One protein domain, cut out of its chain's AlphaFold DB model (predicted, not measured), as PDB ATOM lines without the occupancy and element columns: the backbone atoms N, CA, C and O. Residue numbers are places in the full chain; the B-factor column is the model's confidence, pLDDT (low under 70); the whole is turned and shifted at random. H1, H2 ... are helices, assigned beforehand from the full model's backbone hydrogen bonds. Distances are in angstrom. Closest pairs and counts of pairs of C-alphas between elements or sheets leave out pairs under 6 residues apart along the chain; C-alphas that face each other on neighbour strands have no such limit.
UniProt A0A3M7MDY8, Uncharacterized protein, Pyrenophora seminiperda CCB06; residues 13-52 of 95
ATOM      1  N   ILE A  13     -57.571 -15.745   5.465       65.44
ATOM      2  CA  ILE A  13     -56.873 -17.010   5.286       65.44
ATOM      3  C   ILE A  13     -56.313 -17.315   6.673       65.44
ATOM      4  O   ILE A  13     -55.750 -16.399   7.280       65.44
ATOM      5  N   PRO A  14     -56.540 -18.509   7.236       74.88
ATOM      6  CA  PRO A  14     -56.075 -18.822   8.575       74.88
ATOM      7  C   PRO A  14     -54.548 -18.947   8.529       74.88
ATOM      8  O   PRO A  14     -53.995 -20.041   8.495       74.88
ATOM      9  N   VAL A  15     -53.865 -17.799   8.477       79.00
ATOM     10  CA  VAL A  15     -52.417 -17.651   8.297       79.00
ATOM     11  C   VAL A  15     -51.699 -18.477   9.351       79.00
ATOM     12  O   VAL A  15     -50.767 -19.206   9.034       79.00
ATOM     13  N   THR A  16     -52.194 -18.447  10.587       82.06
ATOM     14  CA  THR A  16     -51.676 -19.256  11.689       82.06
ATOM     15  C   THR A  16     -51.779 -20.752  11.403       82.06
ATOM     16  O   THR A  16     -50.793 -21.463  11.568       82.06
ATOM     17  N   SER A  17     -52.927 -21.242  10.926       84.12
ATOM     18  CA  SER A  17     -53.098 -22.657  10.576       84.12
ATOM     19  C   SER A  17     -52.161 -23.068   9.441       84.12
ATOM     20  O   SER A  17     -51.531 -24.119   9.521       84.12
ATOM     21  N   THR A  18     -51.999 -22.221   8.422       86.88
ATOM     22  CA  THR A  18     -51.071 -22.473   7.313       86.88
ATOM     23  C   THR A  18     -49.619 -22.528   7.790       86.88
ATOM     24  O   THR A  18     -48.886 -23.438   7.410       86.88
ATOM     25  N   LEU A  19     -49.200 -21.605   8.660       88.88
ATOM     26  CA  LEU A  19     -47.845 -21.591   9.222       88.88
ATOM     27  C   LEU A  19     -47.565 -22.829  10.081       88.88
ATOM     28  O   LEU A  19     -46.501 -23.432   9.949       88.88
ATOM     29  N   VAL A  20     -48.528 -23.243  10.908       90.75
ATOM     30  CA  VAL A  20     -48.414 -24.464  11.721       90.75
ATOM     31  C   VAL A  20     -48.289 -25.700  10.833       90.75
ATOM     32  O   VAL A  20     -47.445 -26.552  11.099       90.75
ATOM     33  N   LEU A  21     -49.070 -25.786   9.754       91.81
ATOM     34  CA  LEU A  21     -48.989 -26.901   8.808       91.81
ATOM     35  C   LEU A  21     -47.646 -26.940   8.073       91.81
ATOM     36  O   LEU A  21     -47.062 -28.012   7.928       91.81
ATOM     37  N   ILE A  22     -47.136 -25.789   7.627       93.50
ATOM     38  CA  ILE A  22     -45.826 -25.704   6.965       93.50
ATOM     39  C   ILE A  22     -44.722 -26.150   7.927       93.50
ATOM     40  O   ILE A  22     -43.901 -26.996   7.567       93.50
ATOM     41  N   PHE A  23     -44.725 -25.624   9.153       94.25
ATOM     42  CA  PHE A  23     -43.737 -25.979  10.166       94.25
ATOM     43  C   PHE A  23     -43.815 -27.464  10.530       94.25
ATOM     44  O   PHE A  23     -42.810 -28.164  10.462       94.25
ATOM     45  N   GLY A  24     -45.011 -27.976  10.831       92.62
ATOM     46  CA  GLY A  24     -45.214 -29.382  11.174       92.62
ATOM     47  C   GLY A  24     -44.739 -30.328  10.071       92.62
ATOM     48  O   GLY A  24     -44.019 -31.285  10.352       92.62
ATOM     49  N   ASN A  25     -45.062 -30.029   8.810       94.81
ATOM     50  CA  ASN A  25     -44.605 -30.825   7.667       94.81
ATOM     51  C   ASN A  25     -43.081 -30.792   7.502       94.81
ATOM     52  O   ASN A  25     -42.474 -31.825   7.216       94.81
ATOM     53  N   TYR A  26     -42.456 -29.630   7.696       94.50
ATOM     54  CA  TYR A  26     -41.002 -29.505   7.649       94.50
ATOM     55  C   TYR A  26     -40.327 -30.324   8.757       94.50
ATOM     56  O   TYR A  26     -39.382 -31.069   8.487       94.50
ATOM     57  N   GLU A  27     -40.841 -30.256   9.985       93.25
ATOM     58  CA  GLU A  27     -40.317 -31.032  11.111       93.25
ATOM     59  C   GLU A  27     -40.454 -32.541  10.894       93.25
ATOM     60  O   GLU A  27     -39.481 -33.282  11.058       93.25
ATOM     61  N   LEU A  28     -41.623 -32.994  10.433       89.38
ATOM     62  CA  LEU A  28     -41.867 -34.389  10.062       89.38
ATOM     63  C   LEU A  28     -40.897 -34.866   8.978       89.38
ATOM     64  O   LEU A  28     -40.321 -35.950   9.095       89.38
ATOM     65  N   TRP A  29     -40.663 -34.047   7.949       91.06
ATOM     66  CA  TRP A  29     -39.688 -34.355   6.906       91.06
ATOM     67  C   TRP A  29     -38.267 -34.490   7.468       91.06
ATOM     68  O   TRP A  29     -37.561 -35.437   7.107       91.06
ATOM     69  N   ARG A  30     -37.847 -33.609   8.389       90.25
ATOM     70  CA  ARG A  30     -36.527 -33.702   9.041       90.25
ATOM     71  C   ARG A  30     -36.377 -34.970   9.874       90.25
ATOM     72  O   ARG A  30     -35.344 -35.639   9.784       90.25
ATOM     73  N   ILE A  31     -37.406 -35.324  10.647       88.94
ATOM     74  CA  ILE A  31     -37.438 -36.556  11.447       88.94
ATOM     75  C   ILE A  31     -37.330 -37.770  10.524       88.94
ATOM     76  O   ILE A  31     -36.472 -38.631  10.729       88.94
ATOM     77  N   HIS A  32     -38.128 -37.799   9.457       85.31
ATOM     78  CA  HIS A  32     -38.068 -38.860   8.460       85.31
ATOM     79  C   HIS A  32     -36.678 -38.966   7.820       85.31
ATOM     80  O   HIS A  32     -36.179 -40.071   7.620       85.31
ATOM     81  N   LYS A  33     -36.028 -37.837   7.514       84.62
ATOM     82  CA  LYS A  33     -34.782 -37.830   6.742       84.62
ATOM     83  C   LYS A  33     -33.520 -38.163   7.498       84.62
ATOM     84  O   LYS A  33     -32.626 -38.752   6.907       84.62
ATOM     85  N   GLY A  34     -33.370 -37.710   8.725       82.81
ATOM     86  CA  GLY A  34     -32.007 -37.693   9.259       82.81
ATOM     87  C   GLY A  34     -31.809 -36.766  10.408       82.81
ATOM     88  O   GLY A  34     -31.084 -37.028  11.355       82.81
ATOM     89  N   THR A  35     -32.389 -35.603  10.203       87.00
ATOM     90  CA  THR A  35     -31.667 -34.365  10.433       87.00
ATOM     91  C   THR A  35     -32.289 -33.579  11.565       87.00
ATOM     92  O   THR A  35     -31.810 -32.501  11.902       87.00
ATOM     93  N   HIS A  36     -33.361 -34.106  12.165       89.44
ATOM     94  CA  HIS A  36     -33.964 -33.482  13.321       89.44
ATOM     95  C   HIS A  36     -33.016 -33.621  14.527       89.44
ATOM     96  O   HIS A  36     -32.756 -34.756  14.933       89.44
ATOM     97  N   PRO A  37     -32.571 -32.514  15.148       88.88
ATOM     98  CA  PRO A  37     -31.520 -32.531  16.169       88.88
ATOM     99  C   PRO A  37     -31.912 -33.292  17.443       88.88
ATOM    100  O   PRO A  37     -31.073 -33.937  18.051       88.88
ATOM    101  N   TYR A  38     -33.188 -33.234  17.841       90.38
ATOM    102  CA  TYR A  38     -33.672 -33.889  19.064       90.38
ATOM    103  C   TYR A  38     -34.285 -35.281  18.845       90.38
ATOM    104  O   TYR A  38     -33.925 -36.242  19.514       90.38
ATOM    105  N   TRP A  39     -35.236 -35.398  17.913       85.75
ATOM    106  CA  TRP A  39     -35.968 -36.643  17.684       85.75
ATOM    107  C   TRP A  39     -35.160 -37.715  16.956       85.75
ATOM    108  O   TRP A  39     -35.354 -38.886  17.255       85.75
ATOM    109  N   SER A  40     -34.254 -37.358  16.036       85.06
ATOM    110  CA  SER A  40     -33.504 -38.380  15.285       85.06
ATOM    111  C   SER A  40     -32.624 -39.246  16.190       85.06
ATOM    112  O   SER A  40     -32.778 -40.460  16.111       85.06
ATOM    113  N   PRO A  41     -31.801 -38.679  17.101       85.19
ATOM    114  CA  PRO A  41     -30.993 -39.489  18.014       85.19
ATOM    115  C   PRO A  41     -31.846 -40.384  18.917       85.19
ATOM    116  O   PRO A  41     -31.563 -41.564  19.060       85.19
ATOM    117  N   LYS A  42     -32.956 -39.862  19.453       86.69
ATOM    118  CA  LYS A  42     -33.859 -40.638  20.318       86.69
ATOM    119  C   LYS A  42     -34.542 -41.801  19.603       86.69
ATOM    120  O   LYS A  42     -34.770 -42.846  20.203       86.69
ATOM    121  N   LEU A  43     -34.909 -41.614  18.337       85.69
ATOM    122  CA  LEU A  43     -35.490 -42.684  17.524       85.69
ATOM    123  C   LEU A  43     -34.439 -43.751  17.196       85.69
ATOM    124  O   LEU A  43     -34.756 -44.937  17.221       85.69
ATOM    125  N   GLU A  44     -33.195 -43.341  16.953       83.88
ATOM    126  CA  GLU A  44     -32.067 -44.253  16.744       83.88
ATOM    127  C   GLU A  44     -31.729 -45.041  18.023       83.88
ATOM    128  O   GLU A  44     -31.586 -46.261  17.959       83.88
ATOM    129  N   GLU A  45     -31.718 -44.393  19.193       85.88
ATOM    130  CA  GLU A  45     -31.575 -45.035  20.513       85.88
ATOM    131  C   GLU A  45     -32.702 -46.040  20.802       85.88
ATOM    132  O   GLU A  45     -32.461 -47.101  21.376       85.88
ATOM    133  N   ALA A  46     -33.928 -45.745  20.360       86.44
ATOM    134  CA  ALA A  46     -35.075 -46.648  20.464       86.44
ATOM    135  C   ALA A  46     -35.042 -47.812  19.449       86.44
ATOM    136  O   ALA A  46     -35.974 -48.616  19.403       86.44
ATOM    137  N   GLY A  47     -34.003 -47.906  18.611       80.25
ATOM    138  CA  GLY A  47     -33.868 -48.947  17.589       80.25
ATOM    139  C   GLY A  47     -34.762 -48.747  16.360       80.25
ATOM    140  O   GLY A  47     -34.890 -49.654  15.536       80.25
ATOM    141  N   ILE A  48     -35.376 -47.570  16.198       78.31
ATOM    142  CA  ILE A  48     -36.195 -47.225  15.032       78.31
ATOM    143  C   ILE A  48     -35.255 -46.786  13.905       78.31
ATOM    144  O   ILE A  48     -34.952 -45.608  13.715       78.31
ATOM    145  N   VAL A  49     -34.773 -47.768  13.145       70.25
ATOM    146  CA  VAL A  49     -33.891 -47.537  11.996       70.25
ATOM    147  C   VAL A  49     -34.701 -47.032  10.802       70.25
ATOM    148  O   VAL A  49     -35.738 -47.592  10.432       70.25
ATOM    149  N   ARG A  50     -34.204 -45.974  10.152       68.38
ATOM    150  CA  ARG A  50     -34.809 -45.430   8.932       68.38
ATOM    151  C   ARG A  50     -34.838 -46.482   7.833       68.38
ATOM    152  O   ARG A  50     -33.810 -47.007   7.413       68.38
ATOM    153  N   ARG A  51     -36.027 -46.734   7.291       66.69
ATOM    154  CA  ARG A  51     -36.178 -47.528   6.075       66.69
ATOM    155  C   ARG A  51     -35.783 -46.647   4.889       66.69
ATOM    156  O   ARG A  51     -36.591 -45.855   4.414       66.69
ATOM    157  N   ASN A  52     -34.550 -46.781   4.401       61.62
ATOM    158  CA  ASN A  52     -34.132 -46.192   3.126       61.62
ATOM    159  C   ASN A  52     -34.847 -46.917   1.979       61.62
ATOM    160  O   ASN A  52     -34.269 -47.741   1.276       61.62
TER     161      ASN A  52
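This is residues 13 to 52 of the 95 residues of an uncharacterized protein of Pyrenophora seminiperda CCB06 (UniProt A0A3M7MDY8). One long, straight helix, H1, makes most of a rod, and a short helix, H2, sits past its far end, running on the same way but set off to one side after the link at residues 34 to 38. Residues 13 to 25 stick out free at the opposite end, and residues 46 to 52 form a tail with no named element. The printed part has 40 residues with two named helices, H1 then H2, no named strand, and is all helix. It is loose, with a radius of gyration of the C-alphas of 12.8 A, and spans 41 by 19 by 12 A.

H1, residues 15 to 33, runs 26.8 A from C-alpha 15 at (-52.417, -17.651, 8.297) to C-alpha 33 at (-34.782, -37.830, 6.742). H2, residues 39 to 45, measures 9.9 A and ends at C-alpha 45, (-31.575, -45.035, 20.513).

H1 and H2 are close but not clearly touching; their closest C-alphas, those of Ile 31 and Ser 40, are 5.8 A apart. They run the same way at a shallow tilt of 28 degrees. In H1 and H2 every O i to N i+4 pair is within hydrogen-bond range.

The C-alphas farthest apart, those of Ile 13 and Gly 47, are 41.2 A apart. The printed part has no cut, and the link from H1 to H2 is tight. The pLDDT is under 70 at residue 13 and residues 50 to 52.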